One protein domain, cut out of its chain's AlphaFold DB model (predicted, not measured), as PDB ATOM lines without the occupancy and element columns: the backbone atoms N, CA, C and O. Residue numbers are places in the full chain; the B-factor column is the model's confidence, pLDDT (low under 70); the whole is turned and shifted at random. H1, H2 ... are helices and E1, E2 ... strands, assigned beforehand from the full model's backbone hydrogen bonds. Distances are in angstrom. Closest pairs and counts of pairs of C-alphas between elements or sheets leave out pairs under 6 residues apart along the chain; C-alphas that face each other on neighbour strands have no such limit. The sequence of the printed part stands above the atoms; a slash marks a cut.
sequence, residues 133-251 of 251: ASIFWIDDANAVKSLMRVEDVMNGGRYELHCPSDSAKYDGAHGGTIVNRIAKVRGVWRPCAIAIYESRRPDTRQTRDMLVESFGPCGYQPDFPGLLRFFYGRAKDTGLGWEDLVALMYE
ATOM      1  N   ALA A 133     -38.183 -56.532  15.327       96.50
ATOM      2  CA  ALA A 133     -37.872 -55.148  15.641       96.50
ATOM      3  C   ALA A 133     -36.880 -55.066  16.795       96.50
ATOM      4  O   ALA A 133     -36.972 -55.835  17.751       96.50
ATOM      5  N   SER A 134     -35.940 -54.132  16.700       96.38
ATOM      6  CA  SER A 134     -34.982 -53.876  17.770       96.38
ATOM      7  C   SER A 134     -34.469 -52.437  17.736       96.38
ATOM      8  O   SER A 134     -34.743 -51.667  16.809       96.38
ATOM      9  N   ILE A 135     -33.708 -52.089  18.768       95.56
ATOM     10  CA  ILE A 135     -32.841 -50.923  18.816       95.56
ATOM     11  C   ILE A 135     -31.495 -51.322  18.206       95.56
ATOM     12  O   ILE A 135     -30.783 -52.170  18.737       95.56
ATOM     13  N   PHE A 136     -31.137 -50.685  17.099       96.00
ATOM     14  CA  PHE A 136     -29.906 -50.941  16.369       96.00
ATOM     15  C   PHE A 136     -28.926 -49.785  16.535       96.00
ATOM     16  O   PHE A 136     -29.235 -48.640  16.202       96.00
ATOM     17  N   TRP A 137     -27.728 -50.089  17.024       96.12
ATOM     18  CA  TRP A 137     -26.597 -49.167  17.001       96.12
ATOM     19  C   TRP A 137     -25.914 -49.220  15.635       96.12
ATOM     20  O   TRP A 137     -25.656 -50.308  15.122       96.12
ATOM     21  N   ILE A 138     -25.608 -48.066  15.043       95.06
ATOM     22  CA  ILE A 138     -24.929 -47.993  13.743       95.06
ATOM     23  C   ILE A 138     -23.416 -48.112  13.959       95.06
ATOM     24  O   ILE A 138     -22.784 -47.195  14.480       95.06
ATOM     25  N   ASP A 139     -22.822 -49.221  13.518       93.06
ATOM     26  CA  ASP A 139     -21.367 -49.411  13.534       93.06
ATOM     27  C   ASP A 139     -20.693 -48.683  12.358       93.06
ATOM     28  O   ASP A 139     -19.630 -48.075  12.505       93.06
ATOM     29  N   ASP A 140     -21.295 -48.790  11.173       93.19
ATOM     30  CA  ASP A 140     -20.767 -48.254   9.917       93.19
ATOM     31  C   ASP A 140     -21.899 -48.098   8.898       93.19
ATOM     32  O   ASP A 140     -22.791 -48.947   8.834       93.19
ATOM     33  N   ALA A 141     -21.852 -47.073   8.051       92.75
ATOM     34  CA  ALA A 141     -22.724 -46.996   6.882       92.75
ATOM     35  C   ALA A 141     -21.958 -46.507   5.653       92.75
ATOM     36  O   ALA A 141     -21.137 -45.591   5.729       92.75
ATOM     37  N   ASN A 142     -22.232 -47.141   4.514       91.75
ATOM     38  CA  ASN A 142     -21.522 -46.921   3.266       91.75
ATOM     39  C   ASN A 142     -22.504 -46.814   2.095       91.75
ATOM     40  O   ASN A 142     -23.017 -47.825   1.603       91.75
ATOM     41  N   ALA A 143     -22.706 -45.590   1.611       90.56
ATOM     42  CA  ALA A 143     -23.623 -45.292   0.517       90.56
ATOM     43  C   ALA A 143     -23.235 -46.006  -0.787       90.56
ATOM     44  O   ALA A 143     -24.092 -46.527  -1.497       90.56
ATOM     45  N   VAL A 144     -21.930 -46.075  -1.087       89.69
ATOM     46  CA  VAL A 144     -21.404 -46.668  -2.332       89.69
ATOM     47  C   VAL A 144     -21.719 -48.157  -2.419       89.69
ATOM     48  O   VAL A 144     -22.005 -48.669  -3.497       89.69
ATOM     49  N   LYS A 145     -21.658 -48.861  -1.287       90.31
ATOM     50  CA  LYS A 145     -22.001 -50.284  -1.207       90.31
ATOM     51  C   LYS A 145     -23.490 -50.523  -0.978       90.31
ATOM     52  O   LYS A 145     -23.912 -51.668  -1.055       90.31
ATOM     53  N   SER A 146     -24.255 -49.475  -0.677       92.31
ATOM     54  CA  SER A 146     -25.643 -49.573  -0.221       92.31
ATOM     55  C   SER A 146     -25.808 -50.430   1.044       92.31
ATOM     56  O   SER A 146     -26.808 -51.132   1.209       92.31
ATOM     57  N   LEU A 147     -24.802 -50.399   1.926       93.81
ATOM     58  CA  LEU A 147     -24.722 -51.252   3.112       93.81
ATOM     59  C   LEU A 147     -24.634 -50.436   4.398       93.81
ATOM     60  O   LEU A 147     -23.939 -49.421   4.459       93.81
ATOM     61  N   MET A 148     -25.274 -50.943   5.446       94.75
ATOM     62  CA  MET A 148     -25.142 -50.450   6.811       94.75
ATOM     63  C   MET A 148     -24.864 -51.617   7.753       94.75
ATOM     64  O   MET A 148     -25.525 -52.651   7.689       94.75
ATOM     65  N   ARG A 149     -23.874 -51.474   8.626       95.94
ATOM     66  CA  ARG A 149     -23.582 -52.437   9.684       95.94
ATOM     67  C   ARG A 149     -24.188 -51.944  10.971       95.94
ATOM     68  O   ARG A 149     -23.926 -50.819  11.391       95.94
ATOM     69  N   VAL A 150     -24.974 -52.810  11.587       96.69
ATOM     70  CA  VAL A 150     -25.647 -52.497  12.834       96.69
ATOM     71  C   VAL A 150     -25.439 -53.581  13.874       96.69
ATOM     72  O   VAL A 150     -25.344 -54.769  13.553       96.69
ATOM     73  N   GLU A 151     -25.410 -53.162  15.129       96.69
ATOM     74  CA  GLU A 151     -25.456 -54.026  16.297       96.69
ATOM     75  C   GLU A 151     -26.859 -53.985  16.905       96.69
ATOM     76  O   GLU A 151     -27.399 -52.910  17.155       96.69
ATOM     77  N   ASP A 152     -27.448 -55.153  17.153       96.38
ATOM     78  CA  ASP A 152     -28.696 -55.261  17.908       96.38
ATOM     79  C   ASP A 152     -28.398 -55.059  19.394       96.38
ATOM     80  O   ASP A 152     -27.766 -55.896  20.042       96.38
ATOM     81  N   VAL A 153     -28.852 -53.927  19.922       95.19
ATOM     82  CA  VAL A 153     -28.654 -53.543  21.319       95.19
ATOM     83  C   VAL A 153     -29.468 -54.435  22.249       95.19
ATOM     84  O   VAL A 153     -28.989 -54.745  23.337       95.19
ATOM     85  N   MET A 154     -30.672 -54.850  21.844       94.38
ATOM     86  CA  MET A 154     -31.606 -55.550  22.726       94.38
ATOM     87  C   MET A 154     -31.269 -57.024  22.895       94.38
ATOM     88  O   MET A 154     -31.215 -57.527  24.019       94.38
ATOM     89  N   ASN A 155     -31.025 -57.713  21.781       91.50
ATOM     90  CA  ASN A 155     -30.829 -59.164  21.765       91.50
ATOM     91  C   ASN A 155     -29.364 -59.560  21.556       91.50
ATOM     92  O   ASN A 155     -29.004 -60.729  21.712       91.50
ATOM     93  N   GLY A 156     -28.508 -58.597  21.213       90.25
ATOM     94  CA  GLY A 156     -27.163 -58.867  20.734       90.25
ATOM     95  C   GLY A 156     -27.149 -59.372  19.289       90.25
ATOM     96  O   GLY A 156     -28.155 -59.774  18.707       90.25
ATOM     97  N   GLY A 157     -25.960 -59.370  18.694       94.38
ATOM     98  CA  GLY A 157     -25.757 -59.763  17.301       94.38
ATOM     99  C   GLY A 157     -25.428 -58.574  16.407       94.38
ATOM    100  O   GLY A 157     -25.586 -57.414  16.782       94.38
ATOM    101  N   ARG A 158     -24.896 -58.880  15.225       97.00
ATOM    102  CA  ARG A 158     -24.479 -57.882  14.240       97.00
ATOM    103  C   ARG A 158     -24.983 -58.263  12.867       97.00
ATOM    104  O   ARG A 158     -24.895 -59.428  12.474       97.00
ATOM    105  N   TYR A 159     -25.466 -57.266  12.145       97.50
ATOM    106  CA  TYR A 159     -26.151 -57.436  10.875       97.50
ATOM    107  C   TYR A 159     -25.558 -56.487   9.841       97.50
ATOM    108  O   TYR A 159     -25.246 -55.337  10.141       97.50
ATOM    109  N   GLU A 160     -25.397 -56.980   8.617       97.00
ATOM    110  CA  GLU A 160     -25.061 -56.161   7.455       97.00
ATOM    111  C   GLU A 160     -26.340 -56.001   6.632       97.00
ATOM    112  O   GLU A 160     -26.829 -56.958   6.030       97.00
ATOM    113  N   LEU A 161     -26.922 -54.807   6.705       95.31
ATOM    114  CA  LEU A 161     -28.186 -54.446   6.089       95.31
ATOM    115  C   LEU A 161     -27.941 -53.891   4.692       95.31
ATOM    116  O   LEU A 161     -27.145 -52.970   4.523       95.31
ATOM    117  N   HIS A 162     -28.662 -54.413   3.707       93.88
ATOM    118  CA  HIS A 162     -28.747 -53.807   2.385       93.88
ATOM    119  C   HIS A 162     -29.900 -52.800   2.354       93.88
ATOM    120  O   HIS A 162     -31.070 -53.188   2.303       93.88
ATOM    121  N   CYS A 163     -29.562 -51.514   2.389       88.94
ATOM    122  CA  CYS A 163     -30.503 -50.402   2.514       88.94
ATOM    123  C   CYS A 163     -29.934 -49.147   1.819       88.94
ATOM    124  O   CYS A 163     -29.258 -48.340   2.462       88.94
ATOM    125  N   PRO A 164     -30.139 -48.979   0.499       85.88
ATOM    126  CA  PRO A 164     -29.571 -47.865  -0.265       85.88
ATOM    127  C   PRO A 164     -29.915 -46.481   0.307       85.88
ATOM    128  O   PRO A 164     -29.013 -45.672   0.527       85.88
ATOM    129  N   SER A 165     -31.188 -46.225   0.619       83.94
ATOM    130  CA  SER A 165     -31.650 -44.967   1.224       83.94
ATOM    131  C   SER A 165     -31.001 -44.683   2.579       83.94
ATOM    132  O   SER A 165     -30.400 -43.619   2.764       83.94
ATOM    133  N   ASP A 166     -31.053 -45.636   3.511       83.50
ATOM    134  CA  ASP A 166     -30.477 -45.455   4.848       83.50
ATOM    135  C   ASP A 166     -28.950 -45.343   4.796       83.50
ATOM    136  O   ASP A 166     -28.370 -44.442   5.390       83.50
ATOM    137  N   SER A 167     -28.268 -46.184   4.021       84.31
ATOM    138  CA  SER A 167     -26.805 -46.110   3.896       84.31
ATOM    139  C   SER A 167     -26.331 -44.783   3.292       84.31
ATOM    140  O   SER A 167     -25.303 -44.262   3.716       84.31
ATOM    141  N   ALA A 168     -27.101 -44.178   2.379       85.06
ATOM    142  CA  ALA A 168     -26.851 -42.820   1.895       85.06
ATOM    143  C   ALA A 168     -27.129 -41.759   2.969       85.06
ATOM    144  O   ALA A 168     -26.354 -40.815   3.144       85.06
ATOM    145  N   LYS A 169     -28.216 -41.920   3.729       86.69
ATOM    146  CA  LYS A 169     -28.549 -41.044   4.856       86.69
ATOM    147  C   LYS A 169     -27.532 -41.148   5.988       86.69
ATOM    148  O   LYS A 169     -27.383 -40.178   6.716       86.69
ATOM    149  N   TYR A 170     -26.833 -42.255   6.171       86.75
ATOM    150  CA  TYR A 170     -25.896 -42.440   7.279       86.75
ATOM    151  C   TYR A 170     -24.440 -42.544   6.819       86.75
ATOM    152  O   TYR A 170     -23.596 -42.927   7.616       86.75
ATOM    153  N   ASP A 171     -24.124 -42.179   5.573       89.00
ATOM    154  CA  ASP A 171     -22.790 -42.375   4.993       89.00
ATOM    155  C   ASP A 171     -21.665 -41.814   5.880       89.00
ATOM    156  O   ASP A 171     -21.677 -40.640   6.270       89.00
ATOM    157  N   GLY A 172     -20.706 -42.677   6.228       84.50
ATOM    158  CA  GLY A 172     -19.593 -42.355   7.125       84.50
ATOM    159  C   GLY A 172     -19.959 -42.236   8.610       84.50
ATOM    160  O   GLY A 172     -19.132 -41.774   9.399       84.50
ATOM    161  N   ALA A 173     -21.176 -42.610   9.017       84.62
ATOM    162  CA  ALA A 173     -21.559 -42.666  10.424       84.62
ATOM    163  C   ALA A 173     -20.869 -43.837  11.137       84.62
ATOM    164  O   ALA A 173     -20.839 -44.959  10.636       84.62
ATOM    165  N   HIS A 174     -20.372 -43.565  12.346       84.50
ATOM    166  CA  HIS A 174     -19.765 -44.544  13.258       84.50
ATOM    167  C   HIS A 174     -20.434 -44.487  14.635       84.50
ATOM    168  O   HIS A 174     -19.775 -44.479  15.676       84.50
ATOM    169  N   GLY A 175     -21.755 -44.351  14.613       85.06
ATOM    170  CA  GLY A 175     -22.599 -44.251  15.787       85.06
ATOM    171  C   GLY A 175     -23.946 -43.614  15.467       85.06
ATOM    172  O   GLY A 175     -24.195 -43.148  14.351       85.06
ATOM    173  N   GLY A 176     -24.819 -43.615  16.467       88.62
ATOM    174  CA  GLY A 176     -26.231 -43.297  16.307       88.62
ATOM    175  C   GLY A 176     -27.102 -44.546  16.393       88.62
ATOM    176  O   GLY A 176     -26.615 -45.676  16.455       88.62
ATOM    177  N   THR A 177     -28.409 -44.319  16.412       91.75
ATOM    178  CA  THR A 177     -29.406 -45.337  16.726       91.75
ATOM    179  C   THR A 177     -30.522 -45.315  15.699       91.75
ATOM    180  O   THR A 177     -31.062 -44.253  15.380       91.75
ATOM    181  N   ILE A 178     -30.898 -46.495  15.222       93.56
ATOM    182  CA  ILE A 178     -32.094 -46.722  14.415       93.56
ATOM    183  C   ILE A 178     -32.932 -47.765  15.135       93.56
ATOM    184  O   ILE A 178     -32.435 -48.813  15.524       93.56
ATOM    185  N   VAL A 179     -34.213 -47.491  15.316       94.81
ATOM    186  CA  VAL A 179     -35.174 -48.451  15.850       94.81
ATOM    187  C   VAL A 179     -36.083 -48.825  14.706       94.81
ATOM    188  O   VAL A 179     -36.847 -47.991  14.227       94.81
ATOM    189  N   ASN A 180     -35.948 -50.048  14.214       94.69
ATOM    190  CA  ASN A 180     -36.654 -50.496  13.019       94.69
ATOM    191  C   ASN A 180     -36.912 -52.006  13.078       94.69
ATOM    192  O   ASN A 180     -36.400 -52.694  13.962       94.69
ATOM    193  N   ARG A 181     -37.700 -52.517  12.131       95.81
ATOM    194  CA  ARG A 181     -37.836 -53.939  11.836       95.81
ATOM    195  C   ARG A 181     -36.934 -54.314  10.668       95.81
ATOM    196  O   ARG A 181     -36.973 -53.675   9.614       95.81
ATOM    197  N   ILE A 182     -36.145 -55.366  10.854       96.69
ATOM    198  CA  ILE A 182     -35.351 -55.972   9.784       96.69
ATOM    199  C   ILE A 182     -35.817 -57.398   9.538       96.69
ATOM    200  O   ILE A 182     -36.298 -58.058  10.455       96.69
ATOM    201  N   ALA A 183     -35.632 -57.877   8.315       97.38
ATOM    202  CA  ALA A 183     -35.873 -59.256   7.923       97.38
ATOM    203  C   ALA A 183     -34.781 -59.737   6.963       97.38
ATOM    204  O   ALA A 183     -34.083 -58.934   6.335       97.38
ATOM    205  N   LYS A 184     -34.622 -61.053   6.851       96.94
ATOM    206  CA  LYS A 184     -33.665 -61.687   5.949       96.94
ATOM    207  C   LYS A 184     -34.402 -62.273   4.757       96.94
ATOM    208  O   LYS A 184     -35.116 -63.250   4.916       96.94
ATOM    209  N   VAL A 185     -34.159 -61.727   3.570       95.75
ATOM    210  CA  VAL A 185     -34.795 -62.169   2.323       95.75
ATOM    211  C   VAL A 185     -33.730 -62.624   1.345       95.75
ATOM    212  O   VAL A 185     -32.755 -61.905   1.112       95.75
ATOM    213  N   ARG A 186     -33.865 -63.847   0.813       93.94
ATOM    214  CA  ARG A 186     -32.873 -64.462  -0.091       93.94
ATOM    215  C   ARG A 186     -31.446 -64.412   0.469       93.94
ATOM    216  O   ARG A 186     -30.468 -64.215  -0.249       93.94
ATOM    217  N   GLY A 187     -31.322 -64.569   1.786       94.12
ATOM    218  CA  GLY A 187     -30.040 -64.556   2.486       94.12
ATOM    219  C   GLY A 187     -29.489 -63.171   2.857       94.12
ATOM    220  O   GLY A 187     -28.470 -63.123   3.545       94.12
ATOM    221  N   VAL A 188     -30.152 -62.073   2.482       95.38
ATOM    222  CA  VAL A 188     -29.697 -60.692   2.724       95.38
ATOM    223  C   VAL A 188     -30.584 -60.012   3.770       95.38
ATOM    224  O   VAL A 188     -31.806 -60.045   3.653       95.38
ATOM    225  N   TRP A 189     -29.983 -59.391   4.790       97.00
ATOM    226  CA  TRP A 189     -30.717 -58.618   5.800       97.00
ATOM    227  C   TRP A 189     -31.095 -57.235   5.277       97.00
ATOM    228  O   TRP A 189     -30.289 -56.584   4.609       97.00
ATOM    229  N   ARG A 190     -32.318 -56.790   5.569       94.62
ATOM    230  CA  ARG A 190     -32.892 -55.539   5.056       94.62
ATOM    231  C   ARG A 190     -33.917 -54.957   6.023       94.62
ATOM    232  O   ARG A 190     -34.579 -55.738   6.705       94.62
ATOM    233  N   PRO A 191     -34.112 -53.631   6.043       94.00
ATOM    234  CA  PRO A 191     -35.313 -53.035   6.612       94.00
ATOM    235  C   PRO A 191     -36.571 -53.570   5.914       94.00
ATOM    236  O   PRO A 191     -36.584 -53.718   4.691       94.00
ATOM    237  N   CYS A 192     -37.622 -53.853   6.681       93.06
ATOM    238  CA  CYS A 192     -38.920 -54.284   6.145       93.06
ATOM    239  C   CYS A 192     -40.109 -53.499   6.725       93.06
ATOM    240  O   CYS A 192     -41.250 -53.930   6.588       93.06
ATOM    241  N   ALA A 193     -39.833 -52.383   7.400       91.19
ATOM    242  CA  ALA A 193     -40.807 -51.468   7.986       91.19
ATOM    243  C   ALA A 193     -40.243 -50.039   8.008       91.19
ATOM    244  O   ALA A 193     -39.051 -49.817   7.749       91.19
ATOM    245  N   ILE A 194     -41.098 -49.072   8.340       87.12
ATOM    246  CA  ILE A 194     -40.672 -47.693   8.590       87.12
ATOM    247  C   ILE A 194     -39.965 -47.635   9.949       87.12
ATOM    248  O   ILE A 194     -40.453 -48.173  10.943       87.12
ATOM    249  N   ALA A 195     -38.822 -46.947  10.008       90.94
ATOM    250  CA  ALA A 195     -38.099 -46.767  11.259       90.94
ATOM    251  C   ALA A 195     -38.947 -45.991  12.284       90.94
ATOM    252  O   ALA A 195     -39.432 -44.891  12.018       90.94
ATOM    253  N   ILE A 196     -39.083 -46.566  13.480       91.00
ATOM    254  CA  ILE A 196     -39.781 -45.976  14.626       91.00
ATOM    255  C   ILE A 196     -38.995 -44.789  15.158       91.00
ATOM    256  O   ILE A 196     -39.581 -43.796  15.553       91.00
ATOM    257  N   TYR A 197     -37.673 -44.890  15.219       90.19
ATOM    258  CA  TYR A 197     -36.828 -43.822  15.728       90.19
ATOM    259  C   TYR A 197     -35.491 -43.831  15.013       90.19
ATOM    260  O   TYR A 197     -34.953 -44.885  14.682       90.19
ATOM    261  N   GLU A 198     -34.941 -42.646  14.801       89.44
ATOM    262  CA  GLU A 198     -33.709 -42.462  14.063       89.44
ATOM    263  C   GLU A 198     -32.919 -41.299  14.647       89.44
ATOM    264  O   GLU A 198     -33.427 -40.183  14.788       89.44
ATOM    265  N   SER A 199     -31.643 -41.534  14.935       86.62
ATOM    266  CA  SER A 199     -30.718 -40.477  15.308       86.62
ATOM    267  C   SER A 199     -29.296 -40.785  14.875       86.62
ATOM    268  O   SER A 199     -28.810 -41.895  15.044       86.62
ATOM    269  N   ARG A 200     -28.592 -39.772  14.364       81.50
ATOM    270  CA  ARG A 200     -27.147 -39.853  14.085       81.50
ATOM    271  C   ARG A 200     -26.282 -39.630  15.327       81.50
ATOM    272  O   ARG A 200     -25.078 -39.824  15.265       81.50
ATOM    273  N   ARG A 201     -26.871 -39.131  16.418       78.44
ATOM    274  CA  ARG A 201     -26.167 -38.804  17.663       78.44
ATOM    275  C   ARG A 201     -26.995 -39.174  18.903       78.44
ATOM    276  O   ARG A 201     -28.219 -39.103  18.843       78.44
ATOM    277  N   PRO A 202     -26.361 -39.488  20.037       76.12
ATOM    278  CA  PRO A 202     -24.914 -39.498  20.241       76.12
ATOM    279  C   PRO A 202     -24.246 -40.684  19.530       76.12
ATOM    280  O   PRO A 202     -24.859 -41.728  19.354       76.12
ATOM    281  N   ASP A 203     -23.000 -40.499  19.100       82.50
ATOM    282  CA  ASP A 203     -22.177 -41.463  18.351       82.50
ATOM    283  C   ASP A 203     -20.988 -41.982  19.184       82.50
ATOM    284  O   ASP A 203     -20.035 -42.563  18.669       82.50
ATOM    285  N   THR A 204     -21.028 -41.775  20.503       87.19
ATOM    286  CA  THR A 204     -19.942 -42.170  21.402       87.19
ATOM    287  C   THR A 204     -20.100 -43.614  21.877       87.19
ATOM    288  O   THR A 204     -21.208 -44.122  22.063       87.19
ATOM    289  N   ARG A 205     -18.971 -44.277  22.163       86.62
ATOM    290  CA  ARG A 205     -18.983 -45.625  22.759       86.62
ATOM    291  C   ARG A 205     -19.672 -45.664  24.121       86.62
ATOM    292  O   ARG A 205     -20.368 -46.625  24.403       86.62
ATOM    293  N   GLN A 206     -19.520 -44.613  24.925       88.38
ATOM    294  CA  GLN A 206     -20.179 -44.513  26.228       88.38
ATOM    295  C   GLN A 206     -21.704 -44.564  26.081       88.38
ATOM    296  O   GLN A 206     -22.362 -45.331  26.771       88.38
ATOM    297  N   THR A 207     -22.259 -43.806  25.134       86.12
ATOM    298  CA  THR A 207     -23.685 -43.857  24.792       86.12
ATOM    299  C   THR A 207     -24.113 -45.252  24.350       86.12
ATOM    300  O   THR A 207     -25.130 -45.751  24.826       86.12
ATOM    301  N   ARG A 208     -23.337 -45.902  23.477       90.94
ATOM    302  CA  ARG A 208     -23.609 -47.283  23.060       90.94
ATOM    303  C   ARG A 208     -23.646 -48.236  24.255       90.94
ATOM    304  O   ARG A 208     -24.569 -49.036  24.362       90.94
ATOM    305  N   ASP A 209     -22.680 -48.142  25.164       91.50
ATOM    306  CA  ASP A 209     -22.599 -49.017  26.336       91.50
ATOM    307  C   ASP A 209     -23.774 -48.786  27.297       91.50
ATOM    308  O   ASP A 209     -24.358 -49.754  27.779       91.50
ATOM    309  N   MET A 210     -24.204 -47.533  27.487       88.00
ATOM    310  CA  MET A 210     -25.407 -47.202  28.264       88.00
ATOM    311  C   MET A 210     -26.688 -47.764  27.634       88.00
ATOM    312  O   MET A 210     -27.577 -48.226  28.354       88.00
ATOM    313  N   LEU A 211     -26.800 -47.740  26.300       89.56
ATOM    314  CA  LEU A 211     -27.931 -48.346  25.596       89.56
ATOM    315  C   LEU A 211     -27.952 -49.864  25.807       89.56
ATOM    316  O   LEU A 211     -29.008 -50.411  26.109       89.56
ATOM    317  N   VAL A 212     -26.800 -50.536  25.720       92.06
ATOM    318  CA  VAL A 212     -26.694 -51.983  25.976       92.06
ATOM    319  C   VAL A 212     -26.974 -52.325  27.439       92.06
ATOM    320  O   VAL A 212     -27.629 -53.324  27.709       92.06
ATOM    321  N   GLU A 213     -26.535 -51.509  28.395       90.81
ATOM    322  CA  GLU A 213     -26.872 -51.705  29.809       90.81
ATOM    323  C   GLU A 213     -28.381 -51.548  30.057       90.81
ATOM    324  O   GLU A 213     -28.983 -52.345  30.775       90.81
ATOM    325  N   SER A 214     -29.003 -50.556  29.413       88.94
ATOM    326  CA  SER A 214     -30.423 -50.238  29.598       88.94
ATOM    327  C   SER A 214     -31.359 -51.221  28.896       88.94
ATOM    328  O   SER A 214     -32.405 -51.558  29.447       88.94
ATOM    329  N   PHE A 215     -31.003 -51.666  27.690       91.62
ATOM    330  CA  PHE A 215     -31.883 -52.425  26.792       91.62
ATOM    331  C   PHE A 215     -31.373 -53.809  26.427       91.62
ATOM    332  O   PHE A 215     -32.120 -54.560  25.815       91.62
ATOM    333  N   GLY A 216     -30.135 -54.162  26.768       90.00
ATOM    334  CA  GLY A 216     -29.568 -55.468  26.451       90.00
ATOM    335  C   GLY A 216     -30.268 -56.625  27.168       90.00
ATOM    336  O   GLY A 216     -31.257 -56.420  27.874       90.00
ATOM    337  N   PRO A 217     -29.743 -57.857  27.060       86.44
ATOM    338  CA  PRO A 217     -30.449 -59.071  27.491       86.44
ATOM    339  C   PRO A 217     -30.890 -59.110  28.965       86.44
ATOM    340  O   PRO A 217     -31.777 -59.879  29.324       86.44
ATOM    341  N   CYS A 218     -30.261 -58.310  29.831       85.19
ATOM    342  CA  CYS A 218     -30.609 -58.184  31.252       85.19
ATOM    343  C   CYS A 218     -31.329 -56.867  31.600       85.19
ATOM    344  O   CYS A 218     -31.629 -56.638  32.771       85.19
ATOM    345  N   GLY A 219     -31.555 -56.004  30.612       87.12
ATOM    346  CA  GLY A 219     -32.196 -54.701  30.744       87.12
ATOM    347  C   GLY A 219     -33.699 -54.735  30.457       87.12
ATOM    348  O   GLY A 219     -34.359 -55.772  30.533       87.12
ATOM    349  N   TYR A 220     -34.254 -53.569  30.132       86.25
ATOM    350  CA  TYR A 220     -35.646 -53.407  29.730       86.25
ATOM    351  C   TYR A 220     -35.866 -53.965  28.317       86.25
ATOM    352  O   TYR A 220     -35.211 -53.544  27.367       86.25
ATOM    353  N   GLN A 221     -36.811 -54.899  28.187       89.25
ATOM    354  CA  GLN A 221     -37.105 -55.644  26.957       89.25
ATOM    355  C   GLN A 221     -38.517 -55.297  26.455       89.25
ATOM    356  O   GLN A 221     -39.465 -56.036  26.733       89.25
ATOM    357  N   PRO A 222     -38.697 -54.138  25.795       90.00
ATOM    358  CA  PRO A 222     -39.989 -53.759  25.242       90.00
ATOM    359  C   PRO A 222     -40.374 -54.651  24.056       90.00
ATOM    360  O   PRO A 222     -39.540 -54.984  23.217       90.00
ATOM    361  N   ASP A 223     -41.662 -54.966  23.943       91.81
ATOM    362  CA  ASP A 223     -42.250 -55.409  22.679       91.81
ATOM    363  C   ASP A 223     -42.383 -54.224  21.699       91.81
ATOM    364  O   ASP A 223     -42.028 -53.082  22.010       91.81
ATOM    365  N   PHE A 224     -42.885 -54.466  20.488       93.94
ATOM    366  CA  PHE A 224     -42.970 -53.418  19.469       93.94
ATOM    367  C   PHE A 224     -43.846 -52.213  19.885       93.94
ATOM    368  O   PHE A 224     -43.382 -51.072  19.765       93.94
ATOM    369  N   PRO A 225     -45.059 -52.389  20.453       93.19
ATOM    370  CA  PRO A 225     -45.809 -51.280  21.051       93.19
ATOM    371  C   PRO A 225     -45.053 -50.599  22.202       93.19
ATOM    372  O   PRO A 225     -45.119 -49.376  22.357       93.19
ATOM    373  N   GLY A 226     -44.304 -51.368  22.996       91.38
ATOM    374  CA  GLY A 226     -43.429 -50.888  24.059       91.38
ATOM    375  C   GLY A 226     -42.292 -49.990  23.564       91.38
ATOM    376  O   GLY A 226     -41.973 -49.007  24.237       91.38
ATOM    377  N   LEU A 227     -41.724 -50.260  22.383       91.69
ATOM    378  CA  LEU A 227     -40.727 -49.397  21.738       91.69
ATOM    379  C   LEU A 227     -41.341 -48.034  21.400       91.69
ATOM    380  O   LEU A 227     -40.828 -47.000  21.827       91.69
ATOM    381  N   LEU A 228     -42.495 -48.010  20.728       90.75
ATOM    382  CA  LEU A 228     -43.222 -46.764  20.442       90.75
ATOM    383  C   LEU A 228     -43.567 -45.997  21.715       90.75
ATOM    384  O   LEU A 228     -43.391 -44.781  21.787       90.75
ATOM    385  N   ARG A 229     -44.038 -46.710  22.740       87.69
ATOM    386  CA  ARG A 229     -44.339 -46.133  24.048       87.69
ATOM    387  C   ARG A 229     -43.104 -45.500  24.684       87.69
ATOM    388  O   ARG A 229     -43.229 -44.453  25.314       87.69
ATOM    389  N   PHE A 230     -41.939 -46.123  24.562       85.50
ATOM    390  CA  PHE A 230     -40.701 -45.597  25.120       85.50
ATOM    391  C   PHE A 230     -40.237 -44.322  24.392       85.50
ATOM    392  O   PHE A 230     -39.899 -43.334  25.047       85.50
ATOM    393  N   PHE A 231     -40.288 -44.299  23.055       82.94
ATOM    394  CA  PHE A 231     -39.839 -43.144  22.264       82.94
ATOM    395  C   PHE A 231     -40.844 -41.986  22.210       82.94
ATOM    396  O   PHE A 231     -40.436 -40.829  22.125       82.94
ATOM    397  N   TYR A 232     -42.146 -42.271  22.284       81.12
ATOM    398  CA  TYR A 232     -43.203 -41.281  22.036       81.12
ATOM    399  C   TYR A 232     -44.252 -41.158  23.152       81.12
ATOM    400  O   TYR A 232     -45.092 -40.252  23.127       81.12
ATOM    401  N   GLY A 233     -44.222 -42.055  24.134       72.31
ATOM    402  CA  GLY A 233     -45.086 -42.055  25.311       72.31
ATOM    403  C   GLY A 233     -44.287 -41.910  26.610       72.31
ATOM    404  O   GLY A 233     -43.324 -41.154  26.694       72.31
ATOM    405  N   ARG A 234     -44.718 -42.625  27.654       63.38
ATOM    406  CA  ARG A 234     -43.932 -42.866  28.877       63.38
ATOM    407  C   ARG A 234     -43.925 -44.356  29.158       63.38
ATOM    408  O   ARG A 234     -45.015 -44.920  29.308       63.38
ATOM    409  N   ALA A 235     -42.759 -44.992  29.269       58.88
ATOM    410  CA  ALA A 235     -42.683 -46.416  29.596       58.88
ATOM    411  C   ALA A 235     -43.384 -46.702  30.935       58.88
ATOM    412  O   ALA A 235     -43.237 -45.956  31.904       58.88
ATOM    413  N   LYS A 236     -44.214 -47.752  30.973       52.44
ATOM    414  CA  LYS A 236     -45.044 -48.076  32.148       52.44
ATOM    415  C   LYS A 236     -44.193 -48.518  33.329       52.44
ATOM    416  O   LYS A 236     -44.523 -48.201  34.468       52.44
ATOM    417  N   ASP A 237     -43.127 -49.241  33.016       56.62
ATOM    418  CA  ASP A 237     -42.375 -50.025  33.989       56.62
ATOM    419  C   ASP A 237     -41.185 -49.243  34.550       56.62
ATOM    420  O   ASP A 237     -40.804 -49.445  35.698       56.62
ATOM    421  N   THR A 238     -40.650 -48.289  33.783       55.28
ATOM    422  CA  THR A 238     -39.548 -47.412  34.214       55.28
ATOM    423  C   THR A 238     -40.002 -45.985  34.521       55.28
ATOM    424  O   THR A 238     -39.294 -45.251  35.203       55.28
ATOM    425  N   GLY A 239     -41.173 -45.557  34.028       55.62
ATOM    426  CA  GLY A 239     -41.661 -44.178  34.146       55.62
ATOM    427  C   GLY A 239     -40.916 -43.155  33.276       55.62
ATOM    428  O   GLY A 239     -41.341 -41.996  33.235       55.62
ATOM    429  N   LEU A 240     -39.860 -43.590  32.578       54.88
ATOM    430  CA  LEU A 240     -38.975 -42.782  31.740       54.88
ATOM    431  C   LEU A 240     -39.424 -42.821  30.272       54.88
ATOM    432  O   LEU A 240     -39.892 -43.848  29.772       54.88
ATOM    433  N   GLY A 241     -39.295 -41.691  29.583       63.47
ATOM    434  CA  GLY A 241     -39.322 -41.617  28.122       63.47
ATOM    435  C   GLY A 241     -37.916 -41.465  27.541       63.47
ATOM    436  O   GLY A 241     -36.945 -41.251  28.268       63.47
ATOM    437  N   TRP A 242     -37.804 -41.520  26.215       68.12
ATOM    438  CA  TRP A 242     -36.537 -41.261  25.524       68.12
ATOM    439  C   TRP A 242     -35.918 -39.901  25.879       68.12
ATOM    440  O   TRP A 242     -34.712 -39.817  26.060       68.12
ATOM    441  N   GLU A 243     -36.728 -38.849  26.046       68.00
ATOM    442  CA  GLU A 243     -36.239 -37.523  26.462       68.00
ATOM    443  C   GLU A 243     -35.536 -37.565  27.833       68.00
ATOM    444  O   GLU A 243     -34.491 -36.935  28.001       68.00
ATOM    445  N   ASP A 244     -36.061 -38.349  28.781       64.12
ATOM    446  CA  ASP A 244     -35.462 -38.514  30.109       64.12
ATOM    447  C   ASP A 244     -34.152 -39.315  30.023       64.12
ATOM    448  O   ASP A 244     -33.164 -38.969  30.670       64.12
ATOM    449  N   LEU A 245     -34.115 -40.361  29.187       67.94
ATOM    450  CA  LEU A 245     -32.906 -41.156  28.957       67.94
ATOM    451  C   LEU A 245     -31.808 -40.322  28.286       67.94
ATOM    452  O   LEU A 245     -30.657 -40.364  28.702       67.94
ATOM    453  N   VAL A 246     -32.166 -39.516  27.288       66.44
ATOM    454  CA  VAL A 246     -31.228 -38.618  26.610       66.44
ATOM    455  C   VAL A 246     -30.651 -37.592  27.581       66.44
ATOM    456  O   VAL A 246     -29.452 -37.337  27.527       66.44
ATOM    457  N   ALA A 247     -31.457 -37.030  28.488       68.75
ATOM    458  CA  ALA A 247     -30.953 -36.119  29.514       68.75
ATOM    459  C   ALA A 247     -29.875 -36.787  30.390       68.75
ATOM    460  O   ALA A 247     -28.822 -36.194  30.600       68.75
ATOM    461  N   LEU A 248     -30.087 -38.047  30.790       65.62
ATOM    462  CA  LEU A 248     -29.114 -38.836  31.559       65.62
ATOM    463  C   LEU A 248     -27.833 -39.174  30.779       65.62
ATOM    464  O   LEU A 248     -26.811 -39.474  31.384       65.62
ATOM    465  N   MET A 249     -27.872 -39.160  29.445       63.53
ATOM    466  CA  MET A 249     -26.708 -39.449  28.595       63.53
ATOM    467  C   MET A 249     -25.810 -38.227  28.355       63.53
ATOM    468  O   MET A 249     -24.717 -38.381  27.807       63.53
ATOM    469  N   TYR A 250     -26.277 -37.028  28.713       61.56
ATOM    470  CA  TYR A 250     -25.534 -35.771  28.585       61.56
ATOM    471  C   TYR A 250     -25.090 -35.176  29.937       61.56
ATOM    472  O   TYR A 250     -24.458 -34.117  29.932       61.56
ATOM    473  N   GLU A 251     -25.399 -35.836  31.059       52.47
ATOM    474  CA  GLU A 251     -24.839 -35.555  32.397       52.47
ATOM    475  C   GLU A 251     -23.525 -36.317  32.632       52.47
ATOM    476  O   GLU A 251     -22.607 -35.712  33.236       52.47
TER     477      GLU A 251
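AT A GLANCE: This is residues 133 to 251 of the 251 residues of an uncharacterized protein of Bifidobacterium catulorum (UniProt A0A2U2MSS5). A strongly twisted sheet of six strands rolls round until its edge strands E3 and E5 come together, as a small barrel that is not fully closed. The short helix H1 packs on E1 and E2 at one end, H2 covers the opposite face along E1, and H3 packs near the first residues of E1, with H4 beyond it, off the sheet. The printed part has 119 residues with four named helices and six named strands, in the order E1 E2 E3 H1 E4 E5 E6 H2 H3 H4; the class is mixed, helices and strands. The sheet is branched and antiparallel. The whole is compact, with a radius of gyration of the C-alphas of 13.9 A and spans of 41 by 28 by 23 A.

HOW THE PARTS SIT: E1, residues 133 to 142, bends by 77 degrees at residue 139. E2, residues 147 to 152, and E3, residues 158 to 162, follow it in a meander, each strand the antiparallel neighbour of the one before; N 137 and O 151 are 2.8 A apart, N 161 and O 148 2.8 A. H1, residues 164 to 169, is on the sheet at a height of 7.7 A; the closest C-alphas of E1 and H1 are those of Ala 141 and Ser 167, 5.1 A. On the other side of E1 from E2 lies E4, residues 177 to 185, antiparallel, with N 136 and O 178 2.8 A apart; E4 bends by 63 degrees at residue 180. E5, residues 188 to 191, forms a hairpin with E4, with N 183 and O 190 2.9 A apart, and its closest C-alphas with E3 are those of Trp 189 and Leu 161, 4.9 A. E6, residues 197 to 199, is antiparallel to E4, with N 177 and O 199 2.8 A apart. H2, residues 205 to 215, runs along E1 at 11 degrees on the local plane, at a height of 10.4 A, on the opposite face to H1. H3, residues 224 to 232, is on the sheet at a height of 9.4 A, and the closest C-alphas of E1 and H3, Ala 133 and Phe 224, are 6.6 A apart. H4, residues 242 to 249, touches H3 at Phe 231 and Trp 242, whose C-alphas are 5.0 A apart. In the four helices every O i to N i+4 pair is within hydrogen-bond range.

IN THESE COORDINATES: E1 starts with C-alpha 133 at (-37.872, -55.148, 15.641) and is 22.1 A long. E4 is 22.8 A, E2 15.8 A and H2 15.1 A. H4 ends with C-alpha 249 at (-26.708, -39.449, 28.595).

THE WHOLE: The C-alphas of Arg 186 and Glu 251, the two farthest apart, are 44.2 A apart. The printed part has no cut, and no link is long. The mean pLDDT of the printed part is 86.1; residues 234 to 251 are under 70.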